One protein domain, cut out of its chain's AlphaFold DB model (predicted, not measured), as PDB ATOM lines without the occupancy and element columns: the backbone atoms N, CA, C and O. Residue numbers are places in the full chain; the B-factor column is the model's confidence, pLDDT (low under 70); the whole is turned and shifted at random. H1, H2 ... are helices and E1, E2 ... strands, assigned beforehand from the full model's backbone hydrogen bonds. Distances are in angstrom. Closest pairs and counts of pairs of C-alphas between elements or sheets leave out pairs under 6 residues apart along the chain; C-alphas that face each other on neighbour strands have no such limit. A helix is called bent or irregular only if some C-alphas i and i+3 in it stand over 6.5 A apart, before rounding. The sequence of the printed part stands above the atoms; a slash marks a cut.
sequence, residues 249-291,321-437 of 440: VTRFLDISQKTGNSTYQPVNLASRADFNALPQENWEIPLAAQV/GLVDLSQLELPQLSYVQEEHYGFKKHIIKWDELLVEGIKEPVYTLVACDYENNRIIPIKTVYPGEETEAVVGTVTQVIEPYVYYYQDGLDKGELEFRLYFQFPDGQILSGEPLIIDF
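Overview. This is residues 249 to 291 and 321 to 437 of the 440 residues of an uncharacterized protein of Clostridiales bacterium (UniProt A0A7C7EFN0). Two strongly twisted sheets are partly face to face as a sandwich with crossed strands, E3, E4, E7, E8 and E9 in one layer and E1, E2, E5 and E6 in the other. At one end of the long axis the bent strand E5 and E6 reach outward as a hairpin; the short helix H1 packs on E5, and the long unnamed stretch 259 to 291 runs outside the sheets. The printed part has 160 residues, in the order H1 then E1 to E9, mostly strand, though under half of the residues are in named elements. The second sheet has the order E1, E2, E5, E6, all antiparallel; the first is branched at E7, its neighbour pairs antiparallel. The whole is compact, with a radius of gyration of the C-alphas of 16.2 A, yet elongated, spanning 57 by 34 by 27 A.

Arrangement. Begin at E7, residues 413 to 421. On one side of it find E3, residues 362 to 369, with N 364 and O 419 2.8 A apart. On its other side are E8, residues 427 to 429, with N 420 and O 428 at 3.0 A, and E9, residues 433 to 436, with N 416 and O 433 at 2.8 A. E4, residues 374 to 381, forms a hairpin with E3, with N 367 and O 376 at 2.8 A. In the other sheet, E1, residues 333 to 340, and E2, residues 343 to 350, form a hairpin, with N 336 and O 347 at 2.9 A. E5, residues 388 to 398, bends by 91 degrees at residue 392; its pairing is staggered, with E2 over 388 to 392, where N 391 and O 346 are 2.9 A apart, and with E6, residues 401 to 406, over 393 to 398, where N 396 and O 403 are 2.8 A apart. The sheets' strands stand at 72 degrees to each other. H1, residues 255 to 258, is on the sheet of E1, E2, E5 and E6 at a height of 6.5 A, over none of its strands; its closest C-alphas to E5 are Ser 256 and Val 394, 6.1 A. H1 is too short for an O i to N i+4 pair; its one O i to N i+3 pair is within range.

Along the chain. Find C-alpha 255 at (-34.373, -12.151, -9.510), where H1 begins. E7 runs 26.0 A from C-alpha 413 at (-32.504, 2.770, -20.310), and E5 24.6 A. E2 spans 23.2 A, E1 22.8 A, E3 22.6 A and E4 21.1 A. E9 ends at C-alpha 436, (-33.390, 0.369, -23.647).

Size, cuts and confidence. The C-alphas of Gly 321 and Pro 400, the two farthest apart, are 56.9 A apart. Residues 292 to 320 are cut out, with 19.9 A between C-alphas 291 and 321. Of the links printed whole, E2 to E3 is long. Confidence is under 70 at residues 321 to 327.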
ATOM      1  N   VAL A 249     -15.707  -9.658  -1.363       95.75
ATOM      2  CA  VAL A 249     -16.748 -10.017  -2.321       95.75
ATOM      3  C   VAL A 249     -18.058 -10.226  -1.571       95.75
ATOM      4  O   VAL A 249     -18.148 -11.101  -0.704       95.75
ATOM      5  N   THR A 250     -19.086  -9.484  -1.959       96.38
ATOM      6  CA  THR A 250     -20.469  -9.708  -1.541       96.38
ATOM      7  C   THR A 250     -21.198 -10.562  -2.575       96.38
ATOM      8  O   THR A 250     -21.082 -10.347  -3.784       96.38
ATOM      9  N   ARG A 251     -21.960 -11.563  -2.110       97.06
ATOM     10  CA  ARG A 251     -22.833 -12.376  -2.969       97.06
ATOM     11  C   ARG A 251     -24.133 -11.622  -3.233       97.06
ATOM     12  O   ARG A 251     -24.965 -11.508  -2.338       97.06
ATOM     13  N   PHE A 252     -24.342 -11.226  -4.479       97.25
ATOM     14  CA  PHE A 252     -25.624 -10.744  -4.972       97.25
ATOM     15  C   PHE A 252     -26.338 -11.849  -5.741       97.25
ATOM     16  O   PHE A 252     -25.707 -12.618  -6.468       97.25
ATOM     17  N   LEU A 253     -27.652 -11.931  -5.553       96.81
ATOM     18  CA  LEU A 253     -28.517 -12.872  -6.251       96.81
ATOM     19  C   LEU A 253     -29.410 -12.100  -7.218       96.81
ATOM     20  O   LEU A 253     -29.938 -11.043  -6.855       96.81
ATOM     21  N   ASP A 254     -29.595 -12.650  -8.412       97.19
ATOM     22  CA  ASP A 254     -30.537 -12.105  -9.386       97.19
ATOM     23  C   ASP A 254     -31.992 -12.459  -9.030       97.19
ATOM     24  O   ASP A 254     -32.268 -13.206  -8.081       97.19
ATOM     25  N   ILE A 255     -32.952 -11.918  -9.787       95.62
ATOM     26  CA  ILE A 255     -34.373 -12.151  -9.510       95.62
ATOM     27  C   ILE A 255     -34.754 -13.635  -9.628       95.62
ATOM     28  O   ILE A 255     -35.595 -14.109  -8.865       95.62
ATOM     29  N   SER A 256     -34.090 -14.390 -10.513       94.88
ATOM     30  CA  SER A 256     -34.316 -15.828 -10.698       94.88
ATOM     31  C   SER A 256     -33.893 -16.622  -9.459       94.88
ATOM     32  O   SER A 256     -34.639 -17.476  -8.979       94.88
ATOM     33  N   GLN A 257     -32.732 -16.308  -8.886       94.19
ATOM     34  CA  GLN A 257     -32.203 -16.954  -7.681       94.19
ATOM     35  C   GLN A 257     -32.931 -16.539  -6.395       94.19
ATOM     36  O   GLN A 257     -32.902 -17.269  -5.405       94.19
ATOM     37  N   LYS A 258     -33.588 -15.376  -6.396       92.19
ATOM     38  CA  LYS A 258     -34.414 -14.899  -5.277       92.19
ATOM     39  C   LYS A 258     -35.801 -15.543  -5.222       92.19
ATOM     40  O   LYS A 258     -36.471 -15.438  -4.191       92.19
ATOM     41  N   THR A 259     -36.251 -16.187  -6.303       87.00
ATOM     42  CA  THR A 259     -37.574 -16.826  -6.348       87.00
ATOM     43  C   THR A 259     -37.742 -17.863  -5.235       87.00
ATOM     44  O   THR A 259     -36.835 -18.625  -4.914       87.00
ATOM     45  N   GLY A 260     -38.914 -17.866  -4.595       79.25
ATOM     46  CA  GLY A 260     -39.220 -18.791  -3.498       79.25
ATOM     47  C   GLY A 260     -38.579 -18.470  -2.138       79.25
ATOM     48  O   GLY A 260     -38.815 -19.213  -1.186       79.25
ATOM     49  N   ASN A 261     -37.812 -17.380  -1.999       80.25
ATOM     50  CA  ASN A 261     -37.300 -16.946  -0.696       80.25
ATOM     51  C   ASN A 261     -38.418 -16.307   0.159       80.25
ATOM     52  O   ASN A 261     -39.295 -15.613  -0.356       80.25
ATOM     53  N   SER A 262     -38.391 -16.527   1.478       73.81
ATOM     54  CA  SER A 262     -39.405 -16.028   2.420       73.81
ATOM     55  C   SER A 262     -39.346 -14.514   2.637       73.81
ATOM     56  O   SER A 262     -40.340 -13.917   3.042       73.81
ATOM     57  N   THR A 263     -38.196 -13.892   2.359       73.81
ATOM     58  CA  THR A 263     -38.010 -12.437   2.411       73.81
ATOM     59  C   THR A 263     -37.721 -11.932   1.006       73.81
ATOM     60  O   THR A 263     -36.613 -12.076   0.495       73.81
ATOM     61  N   TYR A 264     -38.742 -11.378   0.357       76.75
ATOM     62  CA  TYR A 264     -38.623 -10.873  -1.002       76.75
ATOM     63  C   TYR A 264     -38.008  -9.469  -1.006       76.75
ATOM     64  O   TYR A 264     -38.652  -8.499  -0.607       76.75
ATOM     65  N   GLN A 265     -36.758  -9.370  -1.458       82.44
ATOM     66  CA  GLN A 265     -36.079  -8.107  -1.753       82.44
ATOM     67  C   GLN A 265     -35.775  -8.055  -3.255       82.44
ATOM     68  O   GLN A 265     -34.798  -8.670  -3.696       82.44
ATOM     69  N   PRO A 266     -36.614  -7.375  -4.059       80.38
ATOM     70  CA  PRO A 266     -36.523  -7.429  -5.518       80.38
ATOM     71  C   PRO A 266     -35.171  -6.920  -6.023       80.38
ATOM     72  O   PRO A 266     -34.510  -7.580  -6.821       80.38
ATOM     73  N   VAL A 267     -34.702  -5.812  -5.455       90.44
ATOM     74  CA  VAL A 267     -33.498  -5.102  -5.888       90.44
ATOM     75  C   VAL A 267     -32.419  -5.215  -4.814       90.44
ATOM     76  O   VAL A 267     -32.722  -5.128  -3.624       90.44
ATOM     77  N   ASN A 268     -31.171  -5.458  -5.221       93.19
ATOM     78  CA  ASN A 268     -30.039  -5.422  -4.294       93.19
ATOM     79  C   ASN A 268     -29.620  -3.969  -4.037       93.19
ATOM     80  O   ASN A 268     -29.727  -3.122  -4.920       93.19
ATOM     81  N   LEU A 269     -29.101  -3.702  -2.843       92.00
ATOM     82  CA  LEU A 269     -28.476  -2.427  -2.507       92.00
ATOM     83  C   LEU A 269     -26.970  -2.649  -2.392       92.00
ATOM     84  O   LEU A 269     -26.548  -3.624  -1.770       92.00
ATOM     85  N   ALA A 270     -26.189  -1.760  -3.001       92.00
ATOM     86  CA  ALA A 270     -24.752  -1.689  -2.791       92.00
ATOM     87  C   ALA A 270     -24.432  -0.662  -1.705       92.00
ATOM     88  O   ALA A 270     -25.099   0.364  -1.569       92.00
ATOM     89  N   SER A 271     -23.368  -0.930  -0.971       89.12
ATOM     90  CA  SER A 271     -22.701  -0.009  -0.065       89.12
ATOM     91  C   SER A 271     -21.219   0.079  -0.431       89.12
ATOM     92  O   SER A 271     -20.701  -0.761  -1.166       89.12
ATOM     93  N   ARG A 272     -20.492   1.042   0.148       85.75
ATOM     94  CA  ARG A 272     -19.025   1.137   0.007       85.75
ATOM     95  C   ARG A 272     -18.265  -0.102   0.516       85.75
ATOM     96  O   ARG A 272     -17.083  -0.261   0.232       85.75
ATOM     97  N   ALA A 273     -18.915  -0.984   1.281       87.50
ATOM     98  CA  ALA A 273     -18.320  -2.250   1.711       87.50
ATOM     99  C   ALA A 273     -18.375  -3.340   0.621       87.50
ATOM    100  O   ALA A 273     -17.664  -4.340   0.719       87.50
ATOM    101  N   ASP A 274     -19.199  -3.155  -0.414       94.44
ATOM    102  CA  ASP A 274     -19.430  -4.123  -1.485       94.44
ATOM    103  C   ASP A 274     -18.480  -3.875  -2.661       94.44
ATOM    104  O   ASP A 274     -18.899  -3.537  -3.768       94.44
ATOM    105  N   PHE A 275     -17.178  -4.038  -2.414       96.88
ATOM    106  CA  PHE A 275     -16.109  -3.663  -3.348       96.88
ATOM    107  C   PHE A 275     -16.261  -4.277  -4.751       96.88
ATOM    108  O   PHE A 275     -15.955  -3.632  -5.749       96.88
ATOM    109  N   ASN A 276     -16.784  -5.504  -4.855       97.56
ATOM    110  CA  ASN A 276     -17.028  -6.163  -6.143       97.56
ATOM    111  C   ASN A 276     -18.162  -5.528  -6.971       97.56
ATOM    112  O   ASN A 276     -18.239  -5.782  -8.169       97.56
ATOM    113  N   ALA A 277     -19.042  -4.733  -6.357       97.38
ATOM    114  CA  ALA A 277     -20.116  -4.012  -7.041       97.38
ATOM    115  C   ALA A 277     -19.877  -2.496  -7.120       97.38
ATOM    116  O   ALA A 277     -20.328  -1.860  -8.069       97.38
ATOM    117  N   LEU A 278     -19.177  -1.923  -6.139       96.38
ATOM    118  CA  LEU A 278     -18.856  -0.499  -6.066       96.38
ATOM    119  C   LEU A 278     -17.372  -0.310  -5.689       96.38
ATOM    120  O   LEU A 278     -17.066   0.058  -4.556       96.38
ATOM    121  N   PRO A 279     -16.430  -0.594  -6.611       96.69
ATOM    122  CA  PRO A 279     -14.990  -0.490  -6.334       96.69
ATOM    123  C   PRO A 279     -14.477   0.950  -6.188       96.69
ATOM    124  O   PRO A 279     -13.363   1.156  -5.708       96.69
ATOM    125  N   GLN A 280     -15.266   1.917  -6.654       95.75
ATOM    126  CA  GLN A 280     -15.071   3.357  -6.527       95.75
ATOM    127  C   GLN A 280     -16.446   4.033  -6.639       95.75
ATOM    128  O   GLN A 280     -17.328   3.520  -7.336       95.75
ATOM    129  N   GLU A 281     -16.635   5.175  -5.992       93.75
ATOM    130  CA  GLU A 281     -17.856   5.980  -6.053       93.75
ATOM    131  C   GLU A 281     -18.109   6.516  -7.453       93.75
ATOM    132  O   GLU A 281     -19.248   6.589  -7.915       93.75
ATOM    133  N   ASN A 282     -17.043   6.905  -8.152       95.19
ATOM    134  CA  ASN A 282     -17.174   7.466  -9.482       95.19
ATOM    135  C   ASN A 282     -17.190   6.373 -10.551       95.19
ATOM    136  O   ASN A 282     -16.175   6.059 -11.167       95.19
ATOM    137  N   TRP A 283     -18.356   5.811 -10.840       93.50
ATOM    138  CA  TRP A 283     -18.493   4.832 -11.921       93.50
ATOM    139  C   TRP A 283     -18.463   5.447 -13.338       93.50
ATOM    140  O   TRP A 283     -18.539   4.703 -14.314       93.50
ATOM    141  N   GLU A 284     -18.333   6.769 -13.498       94.88
ATOM    142  CA  GLU A 284     -18.198   7.424 -14.815       94.88
ATOM    143  C   GLU A 284     -16.739   7.448 -15.322       94.88
ATOM    144  O   GLU A 284     -16.498   7.743 -16.496       94.88
ATOM    145  N   ILE A 285     -15.756   7.128 -14.471       96.62
ATOM    146  CA  ILE A 285     -14.337   7.042 -14.850       96.62
ATOM    147  C   ILE A 285     -13.843   5.581 -14.852       96.62
ATOM    148  O   ILE A 285     -14.363   4.756 -14.102       96.62
ATOM    149  N   PRO A 286     -12.816   5.233 -15.652       96.62
ATOM    150  CA  PRO A 286     -12.205   3.907 -15.632       96.62
ATOM    151  C   PRO A 286     -11.684   3.544 -14.244       96.62
ATOM    152  O   PRO A 286     -11.247   4.433 -13.507       96.62
ATOM    153  N   LEU A 287     -11.662   2.251 -13.919       97.31
ATOM    154  CA  LEU A 287     -11.037   1.747 -12.693       97.31
ATOM    155  C   LEU A 287      -9.532   2.020 -12.690       97.31
ATOM    156  O   LEU A 287      -8.887   2.019 -13.743       97.31
ATOM    157  N   ALA A 288      -8.950   2.181 -11.504       96.75
ATOM    158  CA  ALA A 288      -7.542   2.537 -11.328       96.75
ATOM    159  C   ALA A 288      -6.594   1.555 -12.041       96.75
ATOM    160  O   ALA A 288      -5.614   1.945 -12.678       96.75
ATOM    161  N   ALA A 289      -6.917   0.261 -11.982       92.06
ATOM    162  CA  ALA A 289      -6.144  -0.804 -12.616       92.06
ATOM    163  C   ALA A 289      -6.144  -0.748 -14.157       92.06
ATOM    164  O   ALA A 289      -5.254  -1.332 -14.776       92.06
ATOM    165  N   GLN A 290      -7.112  -0.057 -14.767       92.62
ATOM    166  CA  GLN A 290      -7.259   0.075 -16.221       92.62
ATOM    167  C   GLN A 290      -6.588   1.341 -16.774       92.62
ATOM    168  O   GLN A 290      -6.553   1.534 -17.986       92.62
ATOM    169  N   VAL A 291      -6.031   2.197 -15.912       93.94
ATOM    170  CA  VAL A 291      -5.367   3.440 -16.315       93.94
ATOM    171  C   VAL A 291      -3.870   3.191 -16.533       93.94
ATOM    172  O   VAL A 291      -3.150   2.885 -15.574       93.94
ATOM    173  N   GLY A 321       4.392 -13.645 -12.730       43.75
ATOM    174  CA  GLY A 321       3.042 -14.234 -12.760       43.75
ATOM    175  C   GLY A 321       1.908 -13.197 -12.758       43.75
ATOM    176  O   GLY A 321       0.753 -13.557 -12.574       43.75
ATOM    177  N   LEU A 322       2.234 -11.917 -12.965       47.38
ATOM    178  CA  LEU A 322       1.282 -10.822 -13.114       47.38
ATOM    179  C   LEU A 322       1.030 -10.615 -14.604       47.38
ATOM    180  O   LEU A 322       1.927 -10.195 -15.334       47.38
ATOM    181  N   VAL A 323      -0.173 -10.951 -15.054       52.78
ATOM    182  CA  VAL A 323      -0.563 -10.835 -16.459       52.78
ATOM    183  C   VAL A 323      -0.671  -9.372 -16.868       52.78
ATOM    184  O   VAL A 323      -1.169  -8.535 -16.115       52.78
ATOM    185  N   ASP A 324      -0.187  -9.068 -18.073       60.38
ATOM    186  CA  ASP A 324      -0.407  -7.777 -18.714       60.38
ATOM    187  C   ASP A 324      -1.887  -7.656 -19.095       60.38
ATOM    188  O   ASP A 324      -2.329  -8.118 -20.146       60.38
ATOM    189  N   LEU A 325      -2.660  -7.051 -18.196       64.19
ATOM    190  CA  LEU A 325      -4.104  -6.885 -18.342       64.19
ATOM    191  C   LEU A 325      -4.482  -6.004 -19.541       64.19
ATOM    192  O   LEU A 325      -5.632  -6.032 -19.962       64.19
ATOM    193  N   SER A 326      -3.534  -5.255 -20.116       59.03
ATOM    194  CA  SER A 326      -3.790  -4.433 -21.304       59.03
ATOM    195  C   SER A 326      -3.978  -5.250 -22.588       59.03
ATOM    196  O   SER A 326      -4.501  -4.726 -23.568       59.03
ATOM    197  N   GLN A 327      -3.570  -6.526 -22.593       67.00
ATOM    198  CA  GLN A 327      -3.732  -7.443 -23.734       67.00
ATOM    199  C   GLN A 327      -4.837  -8.479 -23.526       67.00
ATOM    200  O   GLN A 327      -4.988  -9.404 -24.321       67.00
ATOM    201  N   LEU A 328      -5.568  -8.353 -22.428       77.06
ATOM    202  CA  LEU A 328      -6.601  -9.287 -22.049       77.06
ATOM    203  C   LEU A 328      -7.854  -9.005 -22.880       77.06
ATOM    204  O   LEU A 328      -8.371  -7.888 -22.864       77.06
ATOM    205  N   GLU A 329      -8.349 -10.006 -23.605       85.44
ATOM    206  CA  GLU A 329      -9.678  -9.916 -24.208       85.44
ATOM    207  C   GLU A 329     -10.702  -9.939 -23.072       85.44
ATOM    208  O   GLU A 329     -10.901 -10.959 -22.409       85.44
ATOM    209  N   LEU A 330     -11.279  -8.772 -22.779       90.19
ATOM    210  CA  LEU A 330     -12.240  -8.638 -21.693       90.19
ATOM    211  C   LEU A 330     -13.555  -9.336 -22.073       90.19
ATOM    212  O   LEU A 330     -13.983  -9.204 -23.229       90.19
ATOM    213  N   PRO A 331     -14.222 -10.011 -21.116       92.69
ATOM    214  CA  PRO A 331     -15.542 -10.589 -21.328       92.69
ATOM    215  C   PRO A 331     -16.509  -9.593 -21.966       92.69
ATOM    216  O   PRO A 331     -16.630  -8.454 -21.509       92.69
ATOM    217  N   GLN A 332     -17.202 -10.034 -23.012       95.00
ATOM    218  CA  GLN A 332     -18.224  -9.243 -23.686       95.00
ATOM    219  C   GLN A 332     -19.602  -9.613 -23.147       95.00
ATOM    220  O   GLN A 332     -19.921 -10.792 -22.981       95.00
ATOM    221  N   LEU A 333     -20.426  -8.600 -22.885       97.81
ATOM    222  CA  LEU A 333     -21.811  -8.801 -22.487       97.81
ATOM    223  C   LEU A 333     -22.687  -9.038 -23.721       97.81
ATOM    224  O   LEU A 333     -22.589  -8.342 -24.731       97.81
ATOM    225  N   SER A 334     -23.581 -10.012 -23.615       97.81
ATOM    226  CA  SER A 334     -24.613 -10.320 -24.600       97.81
ATOM    227  C   SER A 334     -25.981 -10.357 -23.930       97.81
ATOM    228  O   SER A 334     -26.086 -10.587 -22.725       97.81
ATOM    229  N   TYR A 335     -27.035 -10.117 -24.705       97.62
ATOM    230  CA  TYR A 335     -28.394  -9.968 -24.193       97.62
ATOM    231  C   TYR A 335     -29.392 -10.809 -24.984       97.62
ATOM    232  O   TYR A 335     -29.374 -10.835 -26.216       97.62
ATOM    233  N   VAL A 336     -30.272 -11.489 -24.250       97.50
ATOM    234  CA  VAL A 336     -31.369 -12.301 -24.774       97.50
ATOM    235  C   VAL A 336     -32.646 -11.962 -24.011       97.50
ATOM    236  O   VAL A 336     -32.650 -11.909 -22.784       97.50
ATOM    237  N   GLN A 337     -33.748 -11.781 -24.737       97.06
ATOM    238  CA  GLN A 337     -35.083 -11.632 -24.160       97.06
ATOM    239  C   GLN A 337     -35.886 -12.920 -24.351       97.06
ATOM    240  O   GLN A 337     -35.958 -13.461 -25.455       97.06
ATOM    241  N   GLU A 338     -36.534 -13.374 -23.286       96.50
ATOM    242  CA  GLU A 338     -37.504 -14.466 -23.301       96.50
ATOM    243  C   GLU A 338     -38.870 -13.957 -22.831       96.50
ATOM    244  O   GLU A 338     -38.955 -13.029 -22.027       96.50
ATOM    245  N   GLU A 339     -39.952 -14.578 -23.301       94.88
ATOM    246  CA  GLU A 339     -41.308 -14.266 -22.851       94.88
ATOM    247  C   GLU A 339     -41.998 -15.530 -22.336       94.88
ATOM    248  O   GLU A 339     -42.120 -16.526 -23.052       94.88
ATOM    249  N   HIS A 340     -42.470 -15.477 -21.091       93.31
ATOM    250  CA  HIS A 340     -43.184 -16.575 -20.441       93.31
ATOM    251  C   HIS A 340     -44.484 -16.039 -19.850       93.31
ATOM    252  O   HIS A 340     -44.474 -15.143 -19.013       93.31
ATOM    253  N   TYR A 341     -45.627 -16.577 -20.289       92.88
ATOM    254  CA  TYR A 341     -46.958 -16.162 -19.816       92.88
ATOM    255  C   TYR A 341     -47.256 -14.653 -19.956       92.88
ATOM    256  O   TYR A 341     -48.015 -14.101 -19.161       92.88
ATOM    257  N   GLY A 342     -46.677 -13.987 -20.962       92.50
ATOM    258  CA  GLY A 342     -46.828 -12.542 -21.177       92.50
ATOM    259  C   GLY A 342     -45.865 -11.672 -20.364       92.50
ATOM    260  O   GLY A 342     -45.947 -10.449 -20.440       92.50
ATOM    261  N   PHE A 343     -44.965 -12.278 -19.584       94.31
ATOM    262  CA  PHE A 343     -43.919 -11.577 -18.846       94.31
ATOM    263  C   PHE A 343     -42.588 -11.666 -19.589       94.31
ATOM    264  O   PHE A 343     -42.189 -12.752 -20.018       94.31
ATOM    265  N   LYS A 344     -41.895 -10.530 -19.708       94.38
ATOM    266  CA  LYS A 344     -40.555 -10.451 -20.290       94.38
ATOM    267  C   LYS A 344     -39.498 -10.776 -19.229       94.38
ATOM    268  O   LYS A 344     -39.488 -10.202 -18.138       94.38
ATOM    269  N   LYS A 345     -38.609 -11.698 -19.580       95.50
ATOM    270  CA  LYS A 345     -37.411 -12.088 -18.838       95.50
ATOM    271  C   LYS A 345     -36.203 -11.659 -19.660       95.50
ATOM    272  O   LYS A 345     -36.083 -12.031 -20.826       95.50
ATOM    273  N   HIS A 346     -35.296 -10.916 -19.047       97.69
ATOM    274  CA  HIS A 346     -34.113 -10.376 -19.705       97.69
ATOM    275  C   HIS A 346     -32.879 -11.095 -19.165       97.69
ATOM    276  O   HIS A 346     -32.651 -11.107 -17.958       97.69
ATOM    277  N   ILE A 347     -32.111 -11.739 -20.040       98.38
ATOM    278  CA  ILE A 347     -30.949 -12.551 -19.674       98.38
ATOM    279  C   ILE A 347     -29.708 -11.897 -20.259       98.38
ATOM    280  O   ILE A 347     -29.600 -11.728 -21.474       98.38
ATOM    281  N   ILE A 348     -28.770 -11.555 -19.389       98.62
ATOM    282  CA  ILE A 348     -27.478 -10.986 -19.756       98.62
ATOM    283  C   ILE A 348     -26.428 -12.064 -19.523       98.62
ATOM    284  O   ILE A 348     -26.335 -12.588 -18.414       98.62
ATOM    285  N   LYS A 349     -25.657 -12.408 -20.556       98.50
ATOM    286  CA  LYS A 349     -24.625 -13.455 -20.514       98.50
ATOM    287  C   LYS A 349     -23.260 -12.883 -20.857       98.50
ATOM    288  O   LYS A 349     -23.180 -11.917 -21.615       98.50
ATOM    289  N   TRP A 350     -22.200 -13.505 -20.362       97.94
ATOM    290  CA  TRP A 350     -20.828 -13.153 -20.720       97.94
ATOM    291  C   TRP A 350     -19.940 -14.386 -20.834       97.94
ATOM    292  O   TRP A 350     -20.213 -15.428 -20.235       97.94
ATOM    293  N   ASP A 351     -18.863 -14.241 -21.597       94.75
ATOM    294  CA  ASP A 351     -17.839 -15.272 -21.715       94.75
ATOM    295  C   ASP A 351     -16.964 -15.320 -20.457       94.75
ATOM    296  O   ASP A 351     -16.652 -14.296 -19.841       94.75
ATOM    297  N   GLU A 352     -16.544 -16.522 -20.069       92.62
ATOM    298  CA  GLU A 352     -15.565 -16.685 -18.999       92.62
ATOM    299  C   GLU A 352     -14.196 -16.168 -19.441       92.62
ATOM    300  O   GLU A 352     -13.682 -16.492 -20.515       92.62
ATOM    301  N   LEU A 353     -13.562 -15.401 -18.562       89.75
ATOM    302  CA  LEU A 353     -12.185 -14.995 -18.729       89.75
ATOM    303  C   LEU A 353     -11.248 -16.161 -18.383       89.75
ATOM    304  O   LEU A 353     -10.996 -16.449 -17.211       89.75
ATOM    305  N   LEU A 354     -10.684 -16.792 -19.412       83.56
ATOM    306  CA  LEU A 354      -9.700 -17.864 -19.267       83.56
ATOM    307  C   LEU A 354      -8.293 -17.333 -19.530       83.56
ATOM    308  O   LEU A 354      -7.911 -17.076 -20.671       83.56
ATOM    309  N   VAL A 355      -7.503 -17.198 -18.466       78.62
ATOM    310  CA  VAL A 355      -6.119 -16.726 -18.568       78.62
ATOM    311  C   VAL A 355      -5.184 -17.751 -17.961       78.62
ATOM    312  O   VAL A 355      -5.279 -18.087 -16.781       78.62
ATOM    313  N   GLU A 356      -4.251 -18.246 -18.772       76.69
ATOM    314  CA  GLU A 356      -3.290 -19.251 -18.335       76.69
ATOM    315  C   GLU A 356      -2.470 -18.744 -17.138       76.69
ATOM    316  O   GLU A 356      -1.834 -17.690 -17.186       76.69
ATOM    317  N   GLY A 357      -2.482 -19.511 -16.047       77.50
ATOM    318  CA  GLY A 357      -1.710 -19.213 -14.841       77.50
ATOM    319  C   GLY A 357      -2.355 -18.220 -13.869       77.50
ATOM    320  O   GLY A 357      -1.828 -18.068 -12.767       77.50
ATOM    321  N   ILE A 358      -3.496 -17.606 -14.206       78.62
ATOM    322  CA  ILE A 358      -4.295 -16.838 -13.242       78.62
ATOM    323  C   ILE A 358      -5.458 -17.695 -12.754       78.62
ATOM    324  O   ILE A 358      -6.095 -18.416 -13.516       78.62
ATOM    325  N   LYS A 359      -5.748 -17.608 -11.458       85.12
ATOM    326  CA  LYS A 359      -6.994 -18.133 -10.903       85.12
ATOM    327  C   LYS A 359      -8.190 -17.353 -11.457       85.12
ATOM    328  O   LYS A 359      -8.126 -16.129 -11.556       85.12
ATOM    329  N   GLU A 360      -9.272 -18.064 -11.746       90.62
ATOM    330  CA  GLU A 360     -10.515 -17.479 -12.252       90.62
ATOM    331  C   GLU A 360     -11.041 -16.369 -11.320       90.62
ATOM    332  O   GLU A 360     -11.008 -16.534 -10.090       90.62
ATOM    333  N   PRO A 361     -11.491 -15.231 -11.877       95.06
ATOM    334  CA  PRO A 361     -12.029 -14.136 -11.086       95.06
ATOM    335  C   PRO A 361     -13.459 -14.428 -10.620       95.06
ATOM    336  O   PRO A 361     -14.145 -15.316 -11.124       95.06
ATOM    337  N   VAL A 362     -13.927 -13.627  -9.668       97.69
ATOM    338  CA  VAL A 362     -15.349 -13.523  -9.335       97.69
ATOM    339  C   VAL A 362     -15.962 -12.407 -10.163       97.69
ATOM    340  O   VAL A 362     -15.455 -11.289 -10.145       97.69
ATOM    341  N   TYR A 363     -17.073 -12.685 -10.836       98.38
ATOM    342  CA  TYR A 363     -17.798 -11.694 -11.624       98.38
ATOM    343  C   TYR A 363     -18.902 -11.050 -10.800       98.38
ATOM    344  O   TYR A 363     -19.507 -11.684  -9.936       98.38
ATOM    345  N   THR A 364     -19.201  -9.788 -11.067       98.69
ATOM    346  CA  THR A 364     -20.368  -9.093 -10.527       98.69
ATOM    347  C   THR A 364     -20.951  -8.205 -11.607       98.69
ATOM    348  O   THR A 364     -20.313  -7.254 -12.050       98.69
ATOM    349  N   LEU A 365     -22.159  -8.542 -12.052       98.69
ATOM    350  CA  LEU A 365     -22.913  -7.699 -12.968       98.69
ATOM    351  C   LEU A 365     -23.638  -6.627 -12.158       98.69
ATOM    352  O   LEU A 365     -24.342  -6.950 -11.196       98.69
ATOM    353  N   VAL A 366     -23.496  -5.372 -12.568       98.56
ATOM    354  CA  VAL A 366     -24.221  -4.232 -12.005       98.56
ATOM    355  C   VAL A 366     -25.003  -3.509 -13.098       98.56
ATOM    356  O   VAL A 366     -24.597  -3.518 -14.260       98.56
ATOM    357  N   ALA A 367     -26.109  -2.876 -12.722       98.06
ATOM    358  CA  ALA A 367     -26.805  -1.895 -13.543       98.06
ATOM    359  C   ALA A 367     -26.529  -0.484 -13.007       98.06
ATOM    360  O   ALA A 367     -26.689  -0.222 -11.812       98.06
ATOM    361  N   CYS A 368     -26.123   0.411 -13.897       96.56
ATOM    362  CA  CYS A 368     -25.951   1.833 -13.661       96.56
ATOM    363  C   CYS A 368     -27.223   2.552 -14.117       96.56
ATOM    364  O   CYS A 368     -27.543   2.589 -15.306       96.56
ATOM    365  N   ASP A 369     -27.939   3.130 -13.161       94.19
ATOM    366  CA  ASP A 369     -29.109   3.964 -13.405       94.19
ATOM    367  C   ASP A 369     -28.692   5.423 -13.207       94.19
ATOM    368  O   ASP A 369     -28.606   5.932 -12.084       94.19
ATOM    369  N   TYR A 370     -28.357   6.071 -14.324       90.88
ATOM    370  CA  TYR A 370     -27.888   7.454 -14.338       90.88
ATOM    371  C   TYR A 370     -28.997   8.454 -14.000       90.88
ATOM    372  O   TYR A 370     -28.693   9.509 -13.443       90.88
ATOM    373  N   GLU A 371     -30.261   8.134 -14.293       89.06
ATOM    374  CA  GLU A 371     -31.395   9.013 -13.980       89.06
ATOM    375  C   GLU A 371     -31.574   9.164 -12.468       89.06
ATOM    376  O   GLU A 371     -31.801  10.266 -11.971       89.06
ATOM    377  N   ASN A 372     -31.419   8.061 -11.734       89.25
ATOM    378  CA  ASN A 372     -31.564   8.024 -10.281       89.25
ATOM    379  C   ASN A 372     -30.222   8.056  -9.534       89.25
ATOM    380  O   ASN A 372     -30.211   7.885  -8.316       89.25
ATOM    381  N   ASN A 373     -29.107   8.257 -10.249       89.19
ATOM    382  CA  ASN A 373     -27.742   8.261  -9.718       89.19
ATOM    383  C   ASN A 373     -27.458   7.070  -8.781       89.19
ATOM    384  O   ASN A 373     -27.033   7.253  -7.643       89.19
ATOM    385  N   ARG A 374     -27.727   5.842  -9.238       91.31
ATOM    386  CA  ARG A 374     -27.565   4.635  -8.412       91.31
ATOM    387  C   ARG A 374     -26.901   3.488  -9.165       91.31
ATOM    388  O   ARG A 374     -27.131   3.287 -10.356       91.31
ATOM    389  N   ILE A 375     -26.139   2.691  -8.422       94.81
ATOM    390  CA  ILE A 375     -25.604   1.399  -8.859       94.81
ATOM    391  C   ILE A 375     -26.405   0.286  -8.202       94.81
ATOM    392  O   ILE A 375     -26.625   0.283  -6.990       94.81
ATOM    393  N   ILE A 376     -26.830  -0.674  -9.015       97.31
ATOM    394  CA  ILE A 376     -27.677  -1.781  -8.598       97.31
ATOM    395  C   ILE A 376     -26.942  -3.087  -8.894       97.31
ATOM    396  O   ILE A 376     -26.839  -3.479 -10.059       97.31
ATOM    397  N   PRO A 377     -26.442  -3.803  -7.876       98.06
ATOM    398  CA  PRO A 377     -25.886  -5.128  -8.088       98.06
ATOM    399  C   PRO A 377     -26.967  -6.075  -8.601       98.06
ATOM    400  O   PRO A 377     -28.035  -6.196  -8.002       98.06
ATOM    401  N   ILE A 378     -26.696  -6.788  -9.685       98.31
ATOM    402  CA  ILE A 378     -27.625  -7.784 -10.219       98.31
ATOM    403  C   ILE A 378     -27.266  -9.151  -9.659       98.31
ATOM    404  O   ILE A 378     -28.083  -9.785  -8.993       98.31
ATOM    405  N   LYS A 379     -26.028  -9.594  -9.889       98.31
ATOM    406  CA  LYS A 379     -25.587 -10.942  -9.532       98.31
ATOM    407  C   LYS A 379     -24.083 -11.010  -9.366       98.31
ATOM    408  O   LYS A 379     -23.349 -10.475 -10.193       98.31
ATOM    409  N   THR A 380     -23.644 -11.745  -8.354       98.62
ATOM    410  CA  THR A 380     -22.260 -12.211  -8.235       98.62
ATOM    411  C   THR A 380     -22.181 -13.627  -8.790       98.62
ATOM    412  O   THR A 380     -23.061 -14.432  -8.499       98.62
ATOM    413  N   VAL A 381     -21.139 -13.955  -9.551       98.25
ATOM    414  CA  VAL A 381     -20.905 -15.294 -10.118       98.25
ATOM    415  C   VAL A 381     -19.498 -15.750  -9.738       98.25
ATOM    416  O   VAL A 381     -18.517 -15.067 -10.033       98.25
ATOM    417  N   TYR A 382     -19.410 -16.875  -9.031       97.56
ATOM    418  CA  TYR A 382     -18.148 -17.500  -8.630       97.56
ATOM    419  C   TYR A 382     -17.643 -18.469  -9.714       97.56
ATOM    420  O   TYR A 382     -18.450 -18.966 -10.498       97.56
ATOM    421  N   PRO A 383     -16.334 -18.785  -9.729       95.31
ATOM    422  CA  PRO A 383     -15.756 -19.823 -10.587       95.31
ATOM    423  C   PRO A 383     -16.595 -21.111 -10.649       95.31
ATOM    424  O   PRO A 383     -16.933 -21.686  -9.610       95.31
ATOM    425  N   GLY A 384     -16.922 -21.554 -11.868       94.81
ATOM    426  CA  GLY A 384     -17.725 -22.751 -12.147       94.81
ATOM    427  C   GLY A 384     -19.249 -22.583 -12.062       94.81
ATOM    428  O   GLY A 384     -19.973 -23.561 -12.264       94.81
ATOM    429  N   GLU A 385     -19.756 -21.389 -11.754       97.06
ATOM    430  CA  GLU A 385     -21.178 -21.058 -11.889       97.06
ATOM    431  C   GLU A 385     -21.498 -20.527 -13.295       97.06
ATOM    432  O   GLU A 385     -20.630 -20.023 -13.998       97.06
ATOM    433  N   GLU A 386     -22.766 -20.604 -13.698       97.50
ATOM    434  CA  GLU A 386     -23.208 -20.099 -15.000       97.50
ATOM    435  C   GLU A 386     -23.042 -18.571 -15.102       97.50
ATOM    436  O   GLU A 386     -23.554 -17.818 -14.264       97.50
ATOM    437  N   THR A 387     -22.347 -18.116 -16.147       97.62
ATOM    438  CA  THR A 387     -22.053 -16.705 -16.442       97.62
ATOM    439  C   THR A 387     -23.232 -15.981 -17.088       97.62
ATOM    440  O   THR A 387     -23.164 -15.441 -18.195       97.62
ATOM    441  N   GLU A 388     -24.350 -15.968 -16.370       98.25
ATOM    442  CA  GLU A 388     -25.534 -15.209 -16.744       98.25
ATOM    443  C   GLU A 388     -26.206 -14.562 -15.541       98.25
ATOM    444  O   GLU A 388     -26.110 -15.049 -14.413       98.25
ATOM    445  N   ALA A 389     -26.945 -13.488 -15.787       98.31
ATOM    446  CA  ALA A 389     -27.812 -12.849 -14.814       98.31
ATOM    447  C   ALA A 389     -29.174 -12.533 -15.433       98.31
ATOM    448  O   ALA A 389     -29.276 -12.223 -16.620       98.31
ATOM    449  N   VAL A 390     -30.218 -12.606 -14.608       97.94
ATOM    450  CA  VAL A 390     -31.600 -12.358 -15.029       97.94
ATOM    451  C   VAL A 390     -32.127 -11.062 -14.420       97.94
ATOM    452  O   VAL A 390     -32.027 -10.875 -13.210       97.94
ATOM    453  N   VAL A 391     -32.739 -10.211 -15.245       97.44
ATOM    454  CA  VAL A 391     -33.469  -9.008 -14.815       97.44
ATOM    455  C   VAL A 391     -34.899  -8.989 -15.362       97.44
ATOM    456  O   VAL A 391     -35.242  -9.731 -16.292       97.44
ATOM    457  N   GLY A 392     -35.756  -8.162 -14.767       95.50
ATOM    458  CA  GLY A 392     -37.168  -8.038 -15.115       95.50
ATOM    459  C   GLY A 392     -38.036  -9.039 -14.369       95.50
ATOM    460  O   GLY A 392     -37.984  -9.124 -13.140       95.50
ATOM    461  N   THR A 393     -38.869  -9.786 -15.101       95.44
ATOM    462  CA  THR A 393     -39.856 -10.684 -14.495       95.44
ATOM    463  C   THR A 393     -39.533 -12.157 -14.731       95.44
ATOM    464  O   THR A 393     -39.343 -12.606 -15.860       95.44
ATOM    465  N   VAL A 394     -39.547 -12.947 -13.657       95.19
ATOM    466  CA  VAL A 394     -39.447 -14.413 -13.697       95.19
ATOM    467  C   VAL A 394     -40.729 -15.048 -13.179       95.19
ATOM    468  O   VAL A 394     -41.334 -14.572 -12.218       95.19
ATOM    469  N   THR A 395     -41.144 -16.146 -13.805       94.19
ATOM    470  CA  THR A 395     -42.376 -16.864 -13.458       94.19
ATOM    471  C   THR A 395     -42.080 -18.250 -12.900       94.19
ATOM    472  O   THR A 395     -41.231 -18.961 -13.434       94.19
ATOM    473  N   GLN A 396     -42.834 -18.671 -11.886       92.50
ATOM    474  CA  GLN A 396     -42.796 -20.017 -11.319       92.50
ATOM    475  C   GLN A 396     -44.202 -20.622 -11.314       92.50
ATOM    476  O   GLN A 396     -45.144 -20.038 -10.779       92.50
ATOM    477  N   VAL A 397     -44.348 -21.815 -11.889       92.00
ATOM    478  CA  VAL A 397     -45.622 -22.542 -11.898       92.00
ATOM    479  C   VAL A 397     -45.694 -23.439 -10.667       92.00
ATOM    480  O   VAL A 397     -44.897 -24.362 -10.517       92.00
ATOM    481  N   ILE A 398     -46.659 -23.173  -9.790       90.81
ATOM    482  CA  ILE A 398     -46.994 -24.022  -8.644       90.81
ATOM    483  C   ILE A 398     -48.490 -24.290  -8.749       90.81
ATOM    484  O   ILE A 398     -49.308 -23.447  -8.376       90.81
ATOM    485  N   GLU A 399     -48.846 -25.444  -9.311       90.62
ATOM    486  CA  GLU A 399     -50.226 -25.763  -9.682       90.62
ATOM    487  C   GLU A 399     -51.223 -25.504  -8.530       90.62
ATOM    488  O   GLU A 399     -50.984 -25.945  -7.401       90.62
ATOM    489  N   PRO A 400     -52.352 -24.805  -8.785       92.88
ATOM    490  CA  PRO A 400     -52.855 -24.310 -10.076       92.88
ATOM    491  C   PRO A 400     -52.428 -22.869 -10.440       92.88
ATOM    492  O   PRO A 400     -53.021 -22.268 -11.334       92.88
ATOM    493  N   TYR A 401     -51.459 -22.279  -9.739       93.19
ATOM    494  CA  TYR A 401     -51.105 -20.863  -9.855       93.19
ATOM    495  C   TYR A 401     -49.790 -20.637 -10.614       93.19
ATOM    496  O   TYR A 401     -48.856 -21.438 -10.549       93.19
ATOM    497  N   VAL A 402     -49.705 -19.495 -11.296       91.81
ATOM    498  CA  VAL A 402     -48.448 -18.938 -11.808       91.81
ATOM    499  C   VAL A 402     -48.065 -17.783 -10.895       91.81
ATOM    500  O   VAL A 402     -48.790 -16.794 -10.799       91.81
ATOM    501  N   TYR A 403     -46.944 -17.931 -10.204       92.12
ATOM    502  CA  TYR A 403     -46.329 -16.869  -9.421       92.12
ATOM    503  C   TYR A 403     -45.353 -16.111 -10.314       92.12
ATOM    504  O   TYR A 403     -44.704 -16.712 -11.169       92.12
ATOM    505  N   TYR A 404     -45.241 -14.803 -10.117       92.81
ATOM    506  CA  TYR A 404     -44.238 -13.981 -10.783       92.81
ATOM    507  C   TYR A 404     -43.468 -13.164  -9.750       92.81
ATOM    508  O   TYR A 404     -43.998 -12.811  -8.695       92.81
ATOM    509  N   TYR A 405     -42.212 -12.879 -10.069       94.38
ATOM    510  CA  TYR A 405     -41.309 -12.063  -9.273       94.38
ATOM    511  C   TYR A 405     -40.663 -11.051 -10.212       94.38
ATOM    512  O   TYR A 405     -40.129 -11.449 -11.244       94.38
ATOM    513  N   GLN A 406     -40.725  -9.768  -9.864       94.06
ATOM    514  CA  GLN A 406     -40.263  -8.671 -10.710       94.06
ATOM    515  C   GLN A 406     -39.332  -7.739  -9.932       94.06
ATOM    516  O   GLN A 406     -39.703  -7.230  -8.875       94.06
ATOM    517  N   ASP A 407     -38.135  -7.491 -10.455       94.38
ATOM    518  CA  ASP A 407     -37.192  -6.538  -9.853       94.38
ATOM    519  C   ASP A 407     -37.483  -5.069 -10.213       94.38
ATOM    520  O   ASP A 407     -37.048  -4.161  -9.507       94.38
ATOM    521  N   GLY A 408     -38.267  -4.834 -11.268       93.62
ATOM    522  CA  GLY A 408     -38.613  -3.505 -11.769       93.62
ATOM    523  C   GLY A 408     -37.481  -2.833 -12.549       93.62
ATOM    524  O   GLY A 408     -37.545  -1.624 -12.762       93.62
ATOM    525  N   LEU A 409     -36.459  -3.598 -12.945       95.06
ATOM    526  CA  LEU A 409     -35.312  -3.151 -13.742       95.06
ATOM    527  C   LEU A 409     -35.539  -3.341 -15.253       95.06
ATOM    528  O   LEU A 409     -34.607  -3.232 -16.036       95.06
ATOM    529  N   ASP A 410     -36.774  -3.635 -15.659       93.44
ATOM    530  CA  ASP A 410     -37.229  -3.853 -17.036       93.44
ATOM    531  C   ASP A 410     -37.895  -2.607 -17.647       93.44
ATOM    532  O   ASP A 410     -38.869  -2.716 -18.391       93.44
ATOM    533  N   LYS A 411     -37.419  -1.409 -17.283       93.00
ATOM    534  CA  LYS A 411     -37.975  -0.119 -17.726       93.00
ATOM    535  C   LYS A 411     -36.880   0.901 -17.997       93.00
ATOM    536  O   LYS A 411     -35.884   0.921 -17.276       93.00
ATOM    537  N   GLY A 412     -37.132   1.789 -18.958       94.31
ATOM    538  CA  GLY A 412     -36.200   2.851 -19.329       94.31
ATOM    539  C   GLY A 412     -34.898   2.313 -19.921       94.31
ATOM    540  O   GLY A 412     -34.842   1.190 -20.425       94.31
ATOM    541  N   GLU A 413     -33.847   3.125 -19.854       96.06
ATOM    542  CA  GLU A 413     -32.504   2.770 -20.310       96.06
ATOM    543  C   GLU A 413     -31.595   2.480 -19.111       96.06
ATOM    544  O   GLU A 413     -31.490   3.292 -18.191       96.06
ATOM    545  N   LEU A 414     -30.923   1.326 -19.124       97.12
ATOM    546  CA  LEU A 414     -29.909   0.968 -18.131       97.12
ATOM    547  C   LEU A 414     -28.592   0.605 -18.817       97.12
ATOM    548  O   LEU A 414     -28.568  -0.116 -19.818       97.12
ATOM    549  N   GLU A 415     -27.482   1.059 -18.236       97.88
ATOM    550  CA  GLU A 415     -26.143   0.604 -18.605       97.88
ATOM    551  C   GLU A 415     -25.740  -0.555 -17.690       97.88
ATOM    552  O   GLU A 415     -25.679  -0.407 -16.474       97.88
ATOM    553  N   PHE A 416     -25.435  -1.714 -18.258       98.31
ATOM    554  CA  PHE A 416     -24.934  -2.867 -17.523       98.31
ATOM    555  C   PHE A 416     -23.420  -2.941 -17.622       98.31
ATOM    556  O   PHE A 416     -22.858  -2.879 -18.714       98.31
ATOM    557  N   ARG A 417     -22.759  -3.137 -16.483       98.00
ATOM    558  CA  ARG A 417     -21.306  -3.278 -16.407       98.00
ATOM    559  C   ARG A 417     -20.934  -4.543 -15.659       98.00
ATOM    560  O   ARG A 417     -21.510  -4.861 -14.620       98.00
ATOM    561  N   LEU A 418     -19.946  -5.255 -16.188       98.31
ATOM    562  CA  LEU A 418     -19.395  -6.442 -15.555       98.31
ATOM    563  C   LEU A 418     -18.087  -6.089 -14.858       98.31
ATOM    564  O   LEU A 418     -17.105  -5.755 -15.520       98.31
ATOM    565  N   TYR A 419     -18.068  -6.207 -13.537       98.06
ATOM    566  CA  TYR A 419     -16.833  -6.206 -12.768       98.06
ATOM    567  C   TYR A 419     -16.319  -7.630 -12.604       98.06
ATOM    568  O   TYR A 419     -17.104  -8.560 -12.414       98.06
ATOM    569  N   PHE A 420     -15.005  -7.815 -12.655       95.12
ATOM    570  CA  PHE A 420     -14.373  -9.096 -12.351       95.12
ATOM    571  C   PHE A 420     -13.169  -8.889 -11.441       95.12
ATOM    572  O   PHE A 420     -12.197  -8.214 -11.786       95.12
ATOM    573  N   GLN A 421     -13.281  -9.458 -10.243       95.75
ATOM    574  CA  GLN A 421     -12.325  -9.324  -9.160       95.75
ATOM    575  C   GLN A 421     -11.479 -10.592  -9.042       95.75
ATOM    576  O   GLN A 421     -11.995 -11.692  -8.833       95.75
ATOM    577  N   PHE A 422     -10.165 -10.435  -9.142       92.12
ATOM    578  CA  PHE A 422      -9.200 -11.514  -8.999       92.12
ATOM    579  C   PHE A 422      -8.933 -11.847  -7.522       92.12
ATOM    580  O   PHE A 422      -9.180 -11.023  -6.637       92.12
ATOM    581  N   PRO A 423      -8.387 -13.041  -7.217       89.00
ATOM    582  CA  PRO A 423      -8.125 -13.445  -5.832       89.00
ATOM    583  C   PRO A 423      -7.121 -12.583  -5.059       89.00
ATOM    584  O   PRO A 423      -7.076 -12.675  -3.835       89.00
ATOM    585  N   ASP A 424      -6.307 -11.776  -5.741       84.06
ATOM    586  CA  ASP A 424      -5.410 -10.795  -5.117       84.06
ATOM    587  C   ASP A 424      -6.106  -9.455  -4.803       84.06
ATOM    588  O   ASP A 424      -5.486  -8.540  -4.261       84.06
ATOM    589  N   GLY A 425      -7.400  -9.342  -5.113       89.94
ATOM    590  CA  GLY A 425      -8.212  -8.148  -4.906       89.94
ATOM    591  C   GLY A 425      -8.145  -7.144  -6.053       89.94
ATOM    592  O   GLY A 425      -8.835  -6.129  -5.988       89.94
ATOM    593  N   GLN A 426      -7.358  -7.394  -7.104       90.75
ATOM    594  CA  GLN A 426      -7.401  -6.546  -8.288       90.75
ATOM    595  C   GLN A 426      -8.771  -6.666  -8.959       90.75
ATOM    596  O   GLN A 426      -9.308  -7.763  -9.094       90.75
ATOM    597  N   ILE A 427      -9.330  -5.541  -9.392       94.44
ATOM    598  CA  ILE A 427     -10.631  -5.498 -10.051       94.44
ATOM    599  C   ILE A 427     -10.524  -4.765 -11.383       94.44
ATOM    600  O   ILE A 427      -9.799  -3.776 -11.513       94.44
ATOM    601  N   LEU A 428     -11.217  -5.301 -12.379       94.38
ATOM    602  CA  LEU A 428     -11.344  -4.742 -13.717       94.38
ATOM    603  C   LEU A 428     -12.824  -4.652 -14.092       94.38
ATOM    604  O   LEU A 428     -13.672  -5.301 -13.475       94.38
ATOM    605  N   SER A 429     -13.119  -3.855 -15.115       95.88
ATOM    606  CA  SER A 429     -14.451  -3.740 -15.701       95.88
ATOM    607  C   SER A 429     -14.422  -4.024 -17.198       95.88
ATOM    608  O   SER A 429     -13.472  -3.639 -17.881       95.88
ATOM    609  N   GLY A 430     -15.440  -4.730 -17.689       94.62
ATOM    610  CA  GLY A 430     -15.664  -4.956 -19.117       94.62
ATOM    611  C   GLY A 430     -16.346  -3.762 -19.784       94.62
ATOM    612  O   GLY A 430     -16.787  -2.830 -19.107       94.62
ATOM    613  N   GLU A 431     -16.457  -3.814 -21.111       94.75
ATOM    614  CA  GLU A 431     -17.227  -2.821 -21.867       94.75
ATOM    615  C   GLU A 431     -18.707  -2.858 -21.446       94.75
ATOM    616  O   GLU A 431     -19.267  -3.947 -21.255       94.75
ATOM    617  N   PRO A 432     -19.352  -1.692 -21.274       96.81
ATOM    618  CA  PRO A 432     -20.738  -1.643 -20.846       96.81
ATOM    619  C   PRO A 432     -21.703  -2.078 -21.956       96.81
ATOM    620  O   PRO A 432     -21.472  -1.848 -23.144       96.81
ATOM    621  N   LEU A 433     -22.839  -2.646 -21.554       97.69
ATOM    622  CA  LEU A 433     -23.968  -2.968 -22.422       97.69
ATOM    623  C   LEU A 433     -25.155  -2.070 -22.073       97.69
ATOM    624  O   LEU A 433     -25.698  -2.169 -20.978       97.69
ATOM    625  N   ILE A 434     -25.586  -1.226 -23.007       97.62
ATOM    626  CA  ILE A 434     -26.762  -0.366 -22.824       97.62
ATOM    627  C   ILE A 434     -28.000  -1.098 -23.341       97.62
ATOM    628  O   ILE A 434     -28.008  -1.581 -24.477       97.62
ATOM    629  N   ILE A 435     -29.043  -1.176 -22.515       97.19
ATOM    630  CA  ILE A 435     -30.332  -1.767 -22.879       97.19
ATOM    631  C   ILE A 435     -31.428  -0.735 -22.634       97.19
ATOM    632  O   ILE A 435     -31.639  -0.301 -21.505       97.19
ATOM    633  N   ASP A 436     -32.145  -0.391 -23.700       96.19
ATOM    634  CA  ASP A 436     -33.390   0.369 -23.647       96.19
ATOM    635  C   ASP A 436     -34.565  -0.618 -23.634       96.19
ATOM    636  O   ASP A 436     -34.826  -1.313 -24.621       96.19
ATOM    637  N   PHE A 437     -35.239  -0.741 -22.494       94.06
ATOM    638  CA  PHE A 437     -36.346  -1.680 -22.312       94.06
ATOM    639  C   PHE A 437     -37.667  -1.178 -22.906       94.06
ATOM    640  O   PHE A 437     -38.562  -1.988 -23.163       94.06
TER     641      PHE A 437